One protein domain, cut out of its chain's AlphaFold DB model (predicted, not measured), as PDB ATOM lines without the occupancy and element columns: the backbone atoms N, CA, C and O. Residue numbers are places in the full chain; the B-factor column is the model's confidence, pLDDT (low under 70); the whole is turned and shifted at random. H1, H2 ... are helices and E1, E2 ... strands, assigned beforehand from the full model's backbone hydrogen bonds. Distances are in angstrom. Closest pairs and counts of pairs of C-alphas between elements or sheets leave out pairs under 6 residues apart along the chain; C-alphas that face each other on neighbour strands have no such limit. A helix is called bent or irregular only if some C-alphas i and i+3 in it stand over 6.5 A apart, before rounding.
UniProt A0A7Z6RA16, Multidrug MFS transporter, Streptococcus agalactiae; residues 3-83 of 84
ATOM      1  N   SER A   3     190.991 205.558 208.571       81.31
ATOM      2  CA  SER A   3     191.970 205.391 207.474       81.31
ATOM      3  C   SER A   3     191.811 206.371 206.304       81.31
ATOM      4  O   SER A   3     192.728 206.530 205.508       81.31
ATOM      5  N   LYS A   4     190.654 207.035 206.189       82.19
ATOM      6  CA  LYS A   4     190.375 208.056 205.168       82.19
ATOM      7  C   LYS A   4     190.656 209.477 205.686       82.19
ATOM      8  O   LYS A   4     190.151 210.430 205.107       82.19
ATOM      9  N   GLY A   5     191.355 209.616 206.819       78.69
ATOM     10  CA  GLY A   5     191.681 210.906 207.437       78.69
ATOM     11  C   GLY A   5     190.484 211.656 208.029       78.69
ATOM     12  O   GLY A   5     190.589 212.838 208.341       78.69
ATOM     13  N   LYS A   6     189.323 211.005 208.182       82.06
ATOM     14  CA  LYS A   6     188.134 211.659 208.742       82.06
ATOM     15  C   LYS A   6     188.232 211.727 210.262       82.06
ATOM     16  O   LYS A   6     188.429 210.690 210.904       82.06
ATOM     17  N   LYS A   7     187.973 212.911 210.832       83.69
ATOM     18  CA  LYS A   7     187.726 213.054 212.271       83.69
ATOM     19  C   LYS A   7     186.572 212.125 212.655       83.69
ATOM     20  O   LYS A   7     185.494 212.190 212.068       83.69
ATOM     21  N   THR A   8     186.849 211.193 213.559       90.12
ATOM     22  CA  THR A   8     185.935 210.109 213.931       90.12
ATOM     23  C   THR A   8     185.688 210.182 215.432       90.12
ATOM     24  O   THR A   8     186.628 210.406 216.186       90.12
ATOM     25  N   ILE A   9     184.440 209.978 215.850       92.75
ATOM     26  CA  ILE A   9     184.067 209.792 217.254       92.75
ATOM     27  C   ILE A   9     183.868 208.287 217.463       92.75
ATOM     28  O   ILE A   9     183.117 207.654 216.720       92.75
ATOM     29  N   VAL A  10     184.575 207.707 218.427       93.31
ATOM     30  CA  VAL A  10     184.545 206.283 218.771       93.31
ATOM     31  C   VAL A  10     183.874 206.122 220.127       93.31
ATOM     32  O   VAL A  10     184.362 206.630 221.135       93.31
ATOM     33  N   VAL A  11     182.774 205.375 220.148       92.75
ATOM     34  CA  VAL A  11     182.049 205.003 221.366       92.75
ATOM     35  C   VAL A  11     182.265 203.501 221.573       92.75
ATOM     36  O   VAL A  11     181.687 202.711 220.823       92.75
ATOM     37  N   PRO A  12     183.163 203.071 222.480       90.00
ATOM     38  CA  PRO A  12     183.341 201.656 222.771       90.00
ATOM     39  C   PRO A  12     182.070 201.087 223.401       90.00
ATOM     40  O   PRO A  12     181.415 201.757 224.200       90.00
ATOM     41  N   ARG A  13     181.761 199.836 223.055       88.94
ATOM     42  CA  ARG A  13     180.679 199.081 223.689       88.94
ATOM     43  C   ARG A  13     181.018 198.787 225.144       88.94
ATOM     44  O   ARG A  13     182.199 198.648 225.478       88.94
ATOM     45  N   GLN A  14     180.003 198.677 225.996       84.44
ATOM     46  CA  GLN A  14     180.201 198.518 227.439       84.44
ATOM     47  C   GLN A  14     179.243 197.504 228.039       84.44
ATOM     48  O   GLN A  14     178.037 197.543 227.799       84.44
ATOM     49  N   GLU A  15     179.793 196.642 228.892       84.69
ATOM     50  CA  GLU A  15     179.047 195.607 229.614       84.69
ATOM     51  C   GLU A  15     177.875 196.196 230.417       84.69
ATOM     52  O   GLU A  15     176.804 195.595 230.468       84.69
ATOM     53  N   GLN A  16     178.024 197.412 230.961       83.94
ATOM     54  CA  GLN A  16     176.972 198.087 231.735       83.94
ATOM     55  C   GLN A  16     175.664 198.331 230.961       83.94
ATOM     56  O   GLN A  16     174.620 198.531 231.576       83.94
ATOM     57  N   PHE A  17     175.694 198.273 229.626       86.62
ATOM     58  CA  PHE A  17     174.506 198.379 228.775       86.62
ATOM     59  C   PHE A  17     173.955 197.011 228.333       86.62
ATOM     60  O   PHE A  17     173.129 196.940 227.425       86.62
ATOM     61  N   GLY A  18     174.405 195.915 228.956       83.81
ATOM     62  CA  GLY A  18     173.986 194.550 228.621       83.81
ATOM     63  C   GLY A  18     174.558 194.040 227.297       83.81
ATOM     64  O   GLY A  18     174.070 193.059 226.733       83.81
ATOM     65  N   GLU A  19     175.582 194.706 226.765       80.75
ATOM     66  CA  GLU A  19     176.277 194.248 225.573       80.75
ATOM     67  C   GLU A  19     177.206 193.084 225.942       80.75
ATOM     68  O   GLU A  19     177.956 193.159 226.912       80.75
ATOM     69  N   HIS A  20     177.190 192.009 225.146       75.94
ATOM     70  CA  HIS A  20     178.076 190.850 225.319       75.94
ATOM     71  C   HIS A  20     179.508 191.199 224.877       75.94
ATOM     72  O   HIS A  20     180.004 190.723 223.853       75.94
ATOM     73  N   VAL A  21     180.143 192.114 225.603       72.00
ATOM     74  CA  VAL A  21     181.460 192.668 225.304       72.00
ATOM     75  C   VAL A  21     182.315 192.665 226.559       72.00
ATOM     76  O   VAL A  21     181.840 192.954 227.649       72.00
ATOM     77  N   ASN A  22     183.601 192.367 226.396       71.12
ATOM     78  CA  ASN A  22     184.542 192.397 227.509       71.12
ATOM     79  C   ASN A  22     185.093 193.818 227.721       71.12
ATOM     80  O   ASN A  22     185.233 194.592 226.767       71.12
ATOM     81  N   ASN A  23     185.552 194.096 228.944       65.75
ATOM     82  CA  ASN A  23     186.217 195.349 229.347       65.75
ATOM     83  C   ASN A  23     187.447 195.714 228.491       65.75
ATOM     84  O   ASN A  23     187.830 196.879 228.388       65.75
ATOM     85  N   HIS A  24     188.011 194.739 227.777       79.75
ATOM     86  CA  HIS A  24     189.114 194.944 226.843       79.75
ATOM     87  C   HIS A  24     188.783 195.823 225.632       79.75
ATOM     88  O   HIS A  24     189.711 196.269 224.957       79.75
ATOM     89  N   GLN A  25     187.508 196.103 225.328       79.56
ATOM     90  CA  GLN A  25     187.186 197.072 224.275       79.56
ATOM     91  C   GLN A  25     187.721 198.467 224.600       79.56
ATOM     92  O   GLN A  25     188.288 199.123 223.727       79.56
ATOM     93  N   VAL A  26     187.595 198.904 225.855       82.88
ATOM     94  CA  VAL A  26     188.108 200.206 226.292       82.88
ATOM     95  C   VAL A  26     189.636 200.216 226.220       82.88
ATOM     96  O   VAL A  26     190.224 201.148 225.668       82.88
ATOM     97  N   ASP A  27     190.284 199.139 226.670       86.25
ATOM     98  CA  ASP A  27     191.741 198.979 226.589       86.25
ATOM     99  C   ASP A  27     192.248 199.020 225.146       86.25
ATOM    100  O   ASP A  27     193.258 199.661 224.845       86.25
ATOM    101  N   PHE A  28     191.552 198.331 224.241       86.81
ATOM    102  CA  PHE A  28     191.883 198.307 222.824       86.81
ATOM    103  C   PHE A  28     191.797 199.709 222.224       86.81
ATOM    104  O   PHE A  28     192.752 200.179 221.607       86.81
ATOM    105  N   VAL A  29     190.682 200.404 222.448       88.06
ATOM    106  CA  VAL A  29     190.464 201.744 221.900       88.06
ATOM    107  C   VAL A  29     191.499 202.738 222.449       88.06
ATOM    108  O   VAL A  29     192.033 203.540 221.683       88.06
ATOM    109  N   ASN A  30     191.886 202.622 223.724       85.06
ATOM    110  CA  ASN A  30     192.963 203.422 224.316       85.06
ATOM    111  C   ASN A  30     194.340 203.141 223.694       85.06
ATOM    112  O   ASN A  30     195.080 204.081 223.407       85.06
ATOM    113  N   LYS A  31     194.678 201.872 223.434       87.38
ATOM    114  CA  LYS A  31     195.941 201.495 222.770       87.38
ATOM    115  C   LYS A  31     196.009 201.994 221.330       87.38
ATOM    116  O   LYS A  31     197.077 202.366 220.861       87.38
ATOM    117  N   VAL A  32     194.881 201.998 220.626       87.31
ATOM    118  CA  VAL A  32     194.814 202.389 219.211       87.31
ATOM    119  C   VAL A  32     194.749 203.911 219.035       87.31
ATOM    120  O   VAL A  32     195.139 204.418 217.984       87.31
ATOM    121  N   LYS A  33     194.356 204.658 220.077       84.25
ATOM    122  CA  LYS A  33     194.324 206.130 220.078       84.25
ATOM    123  C   LYS A  33     195.674 206.769 219.743       84.25
ATOM    124  O   LYS A  33     195.722 207.823 219.126       84.25
ATOM    125  N   THR A  34     196.781 206.151 220.146       80.88
ATOM    126  CA  THR A  34     198.126 206.680 219.864       80.88
ATOM    127  C   THR A  34     198.508 206.560 218.388       80.88
ATOM    128  O   THR A  34     199.372 207.295 217.923       80.88
ATOM    129  N   MET A  35     197.853 205.665 217.643       85.00
ATOM    130  CA  MET A  35     198.113 205.423 216.221       85.00
ATOM    131  C   MET A  35     197.195 206.227 215.298       85.00
ATOM    132  O   MET A  35     197.504 206.391 214.120       85.00
ATOM    133  N   TYR A  36     196.062 206.720 215.802       82.69
ATOM    134  CA  TYR A  36     195.042 207.357 214.979       82.69
ATOM    135  C   TYR A  36     194.358 208.523 215.694       82.69
ATOM    136  O   TYR A  36     194.002 208.436 216.865       82.69
ATOM    137  N   ASN A  37     194.082 209.595 214.950       80.88
ATOM    138  CA  ASN A  37     193.435 210.790 215.480       80.88
ATOM    139  C   ASN A  37     191.898 210.639 215.496       80.88
ATOM    140  O   ASN A  37     191.223 210.953 214.510       80.88
ATOM    141  N   PHE A  38     191.344 210.127 216.598       88.94
ATOM    142  CA  PHE A  38     189.900 210.043 216.841       88.94
ATOM    143  C   PHE A  38     189.539 210.385 218.294       88.94
ATOM    144  O   PHE A  38     190.326 210.168 219.219       88.94
ATOM    145  N   ASP A  39     188.325 210.894 218.491       89.62
ATOM    146  CA  ASP A  39     187.785 211.241 219.806       89.62
ATOM    147  C   ASP A  39     187.115 210.011 220.421       89.62
ATOM    148  O   ASP A  39     186.275 209.385 219.782       89.62
ATOM    149  N   ILE A  40     187.476 209.646 221.651       91.75
ATOM    150  CA  ILE A  40     186.880 208.498 222.351       91.75
ATOM    151  C   ILE A  40     185.873 209.005 223.372       91.75
ATOM    152  O   ILE A  40     186.213 209.843 224.207       91.75
ATOM    153  N   VAL A  41     184.671 208.441 223.347       93.56
ATOM    154  CA  VAL A  41     183.594 208.752 224.286       93.56
ATOM    155  C   VAL A  41     183.249 207.491 225.065       93.56
ATOM    156  O   VAL A  41     182.479 206.658 224.602       93.56
ATOM    157  N   VAL A  42     183.866 207.334 226.237       90.06
ATOM    158  CA  VAL A  42     183.534 206.249 227.179       90.06
ATOM    159  C   VAL A  42     182.273 206.605 227.966       90.06
ATOM    160  O   VAL A  42     181.399 205.777 228.155       90.06
ATOM    161  N   ASP A  43     182.124 207.849 228.395       91.38
ATOM    162  CA  ASP A  43     180.894 208.276 229.050       91.38
ATOM    163  C   ASP A  43     179.852 208.687 228.001       91.38
ATOM    164  O   ASP A  43     180.035 209.689 227.304       91.38
ATOM    165  N   ILE A  44     178.775 207.905 227.877       90.69
ATOM    166  CA  ILE A  44     177.728 208.127 226.873       90.69
ATOM    167  C   ILE A  44     177.021 209.474 227.059       90.69
ATOM    168  O   ILE A  44     176.607 210.076 226.067       90.69
ATOM    169  N   GLU A  45     176.957 210.001 228.285       94.06
ATOM    170  CA  GLU A  45     176.342 211.304 228.564       94.06
ATOM    171  C   GLU A  45     177.106 212.444 227.876       94.06
ATOM    172  O   GLU A  45     176.533 213.461 227.482       94.06
ATOM    173  N   ARG A  46     178.408 212.254 227.630       95.00
ATOM    174  CA  ARG A  46     179.252 213.234 226.934       95.00
ATOM    175  C   ARG A  46     179.106 213.196 225.418       95.00
ATOM    176  O   ARG A  46     179.581 214.122 224.756       95.00
ATOM    177  N   LEU A  47     178.476 212.163 224.853       94.69
ATOM    178  CA  LEU A  47     178.401 211.976 223.403       94.69
ATOM    179  C   LEU A  47     177.759 213.175 222.710       94.69
ATOM    180  O   LEU A  47     178.283 213.651 221.705       94.69
ATOM    181  N   GLN A  48     176.665 213.688 223.275       95.44
ATOM    182  CA  GLN A  48     175.966 214.848 222.732       95.44
ATOM    183  C   GLN A  48     176.915 216.045 222.601       95.44
ATOM    184  O   GLN A  48     177.042 216.609 221.515       95.44
ATOM    185  N   ASN A  49     177.639 216.384 223.669       95.06
ATOM    186  CA  ASN A  49     178.554 217.526 223.683       95.06
ATOM    187  C   ASN A  49     179.677 217.368 222.652       95.06
ATOM    188  O   ASN A  49     179.935 218.290 221.883       95.06
ATOM    189  N   VAL A  50     180.282 216.179 222.566       93.75
ATOM    190  CA  VAL A  50     181.363 215.900 221.603       93.75
ATOM    191  C   VAL A  50     180.871 216.005 220.156       93.75
ATOM    192  O   VAL A  50     181.578 216.526 219.292       93.75
ATOM    193  N   VAL A  51     179.641 215.562 219.874       93.06
ATOM    194  CA  VAL A  51     179.022 215.730 218.551       93.06
ATOM    195  C   VAL A  51     178.807 217.212 218.237       93.06
ATOM    196  O   VAL A  51     179.196 217.656 217.155       93.06
ATOM    197  N   TYR A  52     178.251 217.990 219.171       93.31
ATOM    198  CA  TYR A  52     178.051 219.432 218.988       93.31
ATOM    199  C   TYR A  52     179.373 220.172 218.746       93.31
ATOM    200  O   TYR A  52     179.483 220.928 217.780       93.31
ATOM    201  N   GLU A  53     180.402 219.911 219.551       90.25
ATOM    202  CA  GLU A  53     181.740 220.482 219.362       90.25
ATOM    203  C   GLU A  53     182.337 220.109 217.999       90.25
ATOM    204  O   GLU A  53     182.940 220.951 217.331       90.25
ATOM    205  N   GLY A  54     182.149 218.865 217.553       87.12
ATOM    206  CA  GLY A  54     182.586 218.405 216.236       87.12
ATOM    207  C   GLY A  54     181.869 219.103 215.076       87.12
ATOM    208  O   GLY A  54     182.478 219.330 214.030       87.12
ATOM    209  N   MET A  55     180.599 219.474 215.255       86.25
ATOM    210  CA  MET A  55     179.830 220.236 214.267       86.25
ATOM    211  C   MET A  55     180.262 221.702 214.203       86.25
ATOM    212  O   MET A  55     180.377 222.240 213.102       86.25
ATOM    213  N   MET A  56     180.516 222.332 215.353       84.69
ATOM    214  CA  MET A  56     180.959 223.731 215.428       84.69
ATOM    215  C   MET A  56     182.382 223.909 214.891       84.69
ATOM    216  O   MET A  56     182.665 224.874 214.190       84.69
ATOM    217  N   ASN A  57     183.263 222.945 215.165       80.31
ATOM    218  CA  ASN A  57     184.661 222.968 214.737       80.31
ATOM    219  C   ASN A  57     184.892 222.206 213.427       80.31
ATOM    220  O   ASN A  57     186.000 221.722 213.178       80.31
ATOM    221  N   ARG A  58     183.850 222.019 212.606       73.00
ATOM    222  CA  ARG A  58     183.998 221.267 211.364       73.00
ATOM    223  C   ARG A  58     184.884 222.085 210.415       73.00
ATOM    224  O   ARG A  58     184.484 223.191 210.052       73.00
ATOM    225  N   PRO A  59     186.058 221.576 209.992       70.56
ATOM    226  CA  PRO A  59     186.838 222.265 208.977       70.56
ATOM    227  C   PRO A  59     185.976 222.427 207.725       70.56
ATOM    228  O   PRO A  59     185.193 221.529 207.386       70.56
ATOM    229  N   PHE A  60     186.109 223.576 207.064       71.31
ATOM    230  CA  PHE A  60     185.495 223.786 205.763       71.31
ATOM    231  C   PHE A  60     185.963 222.660 204.838       71.31
ATOM    232  O   PHE A  60     187.158 222.475 204.612       71.31
ATOM    233  N   LEU A  61     185.015 221.841 204.391       69.31
ATOM    234  CA  LEU A  61     185.284 220.769 203.449       69.31
ATOM    235  C   LEU A  61     185.278 221.403 202.066       69.31
ATOM    236  O   LEU A  61     184.212 221.656 201.512       69.31
ATOM    237  N   GLU A  62     186.463 221.650 201.518       69.31
ATOM    238  CA  GLU A  62     186.584 221.917 200.091       69.31
ATOM    239  C   GLU A  62     186.170 220.654 199.338       69.31
ATOM    240  O   GLU A  62     186.838 219.617 199.387       69.31
ATOM    241  N   THR A  63     185.008 220.713 198.696       79.44
ATOM    242  CA  THR A  63     184.542 219.647 197.819       79.44
ATOM    243  C   THR A  63     184.836 220.023 196.375       79.44
ATOM    244  O   THR A  63     184.698 221.172 195.969       79.44
ATOM    245  N   ASN A  64     185.168 219.031 195.553       88.19
ATOM    246  CA  ASN A  64     185.321 219.222 194.109       88.19
ATOM    247  C   ASN A  64     183.960 219.261 193.378       88.19
ATOM    248  O   ASN A  64     183.879 218.979 192.186       88.19
ATOM    249  N   SER A  65     182.866 219.533 194.101       88.56
ATOM    250  CA  SER A  65     181.501 219.426 193.576       88.56
ATOM    251  C   SER A  65     181.242 220.436 192.467       88.56
ATOM    252  O   SER A  65     180.611 220.085 191.477       88.56
ATOM    253  N   SER A  66     181.756 221.660 192.605       89.25
ATOM    254  CA  SER A  66     181.595 222.699 191.587       89.25
ATOM    255  C   SER A  66     182.276 222.304 190.277       89.25
ATOM    256  O   SER A  66     181.630 222.340 189.236       89.25
ATOM    257  N   ASN A  67     183.528 221.834 190.332       92.94
ATOM    258  CA  ASN A  67     184.248 221.381 189.137       92.94
ATOM    259  C   ASN A  67     183.564 220.175 188.493       92.94
ATOM    260  O   ASN A  67     183.367 220.164 187.285       92.94
ATOM    261  N   PHE A  68     183.126 219.203 189.300       95.56
ATOM    262  CA  PHE A  68     182.359 218.067 188.796       95.56
ATOM    263  C   PHE A  68     181.092 218.516 188.057       95.56
ATOM    264  O   PHE A  68     180.808 218.017 186.975       95.56
ATOM    265  N   ILE A  69     180.328 219.456 188.626       95.38
ATOM    266  CA  ILE A  69     179.099 219.965 188.002       95.38
ATOM    267  C   ILE A  69     179.409 220.686 186.688       95.38
ATOM    268  O   ILE A  69     178.681 220.495 185.718       95.38
ATOM    269  N   GLU A  70     180.462 221.502 186.642       96.00
ATOM    270  CA  GLU A  70     180.845 222.222 185.424       96.00
ATOM    271  C   GLU A  70     181.327 221.275 184.321       96.00
ATOM    272  O   GLU A  70     180.828 221.348 183.201       96.00
ATOM    273  N   GLU A  71     182.202 220.319 184.633       96.62
ATOM    274  CA  GLU A  71     182.639 219.299 183.670       96.62
ATOM    275  C   GLU A  71     181.466 218.438 183.186       96.62
ATOM    276  O   GLU A  71     181.325 218.172 181.993       96.62
ATOM    277  N   PHE A  72     180.562 218.057 184.091       96.56
ATOM    278  CA  PHE A  72     179.383 217.276 183.734       96.56
ATOM    279  C   PHE A  72     178.438 218.035 182.792       96.56
ATOM    280  O   PHE A  72     177.883 217.440 181.869       96.56
ATOM    281  N   LYS A  73     178.280 219.356 182.964       96.31
ATOM    282  CA  LYS A  73     177.501 220.195 182.037       96.31
ATOM    283  C   LYS A  73     178.109 220.230 180.638       96.31
ATOM    284  O   LYS A  73     177.351 220.217 179.672       96.31
ATOM    285  N   VAL A  74     179.438 220.283 180.526       96.06
ATOM    286  CA  VAL A  74     180.129 220.257 179.226       96.06
ATOM    287  C   VAL A  74     179.812 218.956 178.493       96.06
ATOM    288  O   VAL A  74     179.335 219.006 177.364       96.06
ATOM    289  N   ILE A  75     179.945 217.818 179.178       96.25
ATOM    290  CA  ILE A  75     179.628 216.495 178.616       96.25
ATOM    291  C   ILE A  75     178.164 216.423 178.156       96.25
ATOM    292  O   ILE A  75     177.872 215.928 177.070       96.25
ATOM    293  N   LEU A  76     177.221 216.928 178.961       95.25
ATOM    294  CA  LEU A  76     175.804 216.950 178.578       95.25
ATOM    295  C   LEU A  76     175.545 217.811 177.342       95.25
ATOM    296  O   LEU A  76     174.694 217.461 176.531       95.25
ATOM    297  N   LYS A  77     176.253 218.933 177.205       95.00
ATOM    298  CA  LYS A  77     176.120 219.800 176.039       95.00
ATOM    299  C   LYS A  77     176.619 219.099 174.777       95.00
ATOM    300  O   LYS A  77     175.897 219.087 173.793       95.00
ATOM    301  N   GLU A  78     177.786 218.465 174.837       94.56
ATOM    302  CA  GLU A  78     178.336 217.690 173.716       94.56
ATOM    303  C   GLU A  78     177.369 216.580 173.274       94.56
ATOM    304  O   GLU A  78     177.039 216.478 172.097       94.56
ATOM    305  N   LEU A  79     176.811 215.822 174.224       92.75
ATOM    306  CA  LEU A  79     175.835 214.769 173.923       92.75
ATOM    307  C   LEU A  79     174.525 215.300 173.322       92.75
ATOM    308  O   LEU A  79     173.908 214.627 172.498       92.75
ATOM    309  N   CYS A  80     174.062 216.472 173.753       88.62
ATOM    310  CA  CYS A  80     172.858 217.093 173.201       88.62
ATOM    311  C   CYS A  80     173.104 217.689 171.808       88.62
ATOM    312  O   CYS A  80     172.224 217.589 170.957       88.62
ATOM    313  N   ASP A  81     174.286 218.265 171.576       82.62
ATOM    314  CA  ASP A  81     174.669 218.877 170.302       82.62
ATOM    315  C   ASP A  81     174.943 217.806 169.217       82.62
ATOM    316  O   ASP A  81     174.692 218.050 168.042       82.62
ATOM    317  N   GLU A  82     175.385 216.594 169.586       61.66
ATOM    318  CA  GLU A  82     175.584 215.462 168.656       61.66
ATOM    319  C   GLU A  82     174.280 214.778 168.188       61.66
ATOM    320  O   GLU A  82     174.305 213.985 167.246       61.66
ATOM    321  N   ASN A  83     173.138 215.064 168.824       58.41
ATOM    322  CA  ASN A  83     171.830 214.480 168.490       58.41
ATOM    323  C   ASN A  83     170.887 215.457 167.745       58.41
ATOM    324  O   ASN A  83     169.675 215.214 167.695       58.41
TER     325      ASN A  83
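AT A GLANCE: This is residues 3 to 83 of the 84 residues of the protein "Multidrug MFS transporter" of Streptococcus agalactiae (UniProt A0A7Z6RA16). A small body with one long arm: in the body the short parallel strands E1 and E2 run side by side between two helices, H1 beyond E2 and H2 across from it, and from the far end of H2 the arm, residues 60 to 83 with the helix H3, sticks out and touches nothing else. The body is loosely made, with few close C-alpha pairs between the strands and the helices, and a long loop, residues 11 to 23, lies at the end of the body far from the arm. The printed part has 81 residues with three named helices and two named strands, in the order E1, H1, E2, H2, H3; the sheet has the order E1, E2 and is parallel, and the class is mostly helix. The whole is extended, with a radius of gyration of the C-alphas of 21.5 A, and spans 65 by 28 by 25 A, a length that the arm makes.

HOW THE PARTS SIT: The sheet consists of E1, residues 8 to 10, and E2, residues 38 to 40, parallel neighbours with 26 degrees between their directions. C-alphas 9 and 39 face each other at 4.7 A. N 10 and O 39, at 2.7 A, and N 39 and O 8, at 2.9 A, are within hydrogen-bond range. Between the two strands in the chain comes H1, residues 24 to 33, and E1, H1 and E2 form a strand-helix-strand unit, two parallel neighbour strands with a helix between them in the chain, whose crossover is right-handed. H1 and E2 have 1 pair of C-alphas within 8 A, the closest being those of Val 29 and Ile 40, 7.7 A apart. H2, residues 44 to 56, has 2 pairs of C-alphas within 8 A with E1; the closest are those of Ile 9 and Val 51, 7.9 A apart. E2 and H2 are near each other, with 5 pairs of C-alphas within 10 A. H1 and H2 are apart. H3, residues 65 to 81, is apart from H1, H2, E1 and E2. Every O i to N i+4 pair is within hydrogen-bond range in H1 and H3, and 7 of 9 are in H2. H2 is irregular, but only just: C-alphas 45 and 48 are 6.8 A apart, against about 5 A in a regular helix.

IN THESE COORDINATES: E1 begins at C-alpha 8, (185.935, 210.109, 213.931), and measures 6.3 A from first to last C-alpha; E2 measures 6.5 A. H1 runs from His 24 to Lys 33 over 14.1 A. H2 runs from Ile 44, with its C-alpha at (177.728, 208.127, 226.873), to Met 56, over 19.6 A. H3, the longest helix with 17 residues, runs from Ser 65 to Asp 81 over 24.3 A and ends at C-alpha 81, (174.669, 218.877, 170.302).

THE WHOLE: The two C-alphas farthest apart are those of Gln 16 and Asn 83, 65.5 A. Residues 60 to 83 stand free, of which 65 to 81 belong to H3; without them the body has 57 residues, spans 36 by 25 by 15 A and has a radius of gyration of 12.5 A. The link from E1 to H1, 13 residues, is long. The links from H1 to E2 and from E2 to H2 are tight, and the link of 8 residues from H2 to H3 is short. The printed part has no cut. Its mean pLDDT is 86.1, and the model's confidence is under 70 at residue 23, residues 61 to 62 and residues 82 to 83.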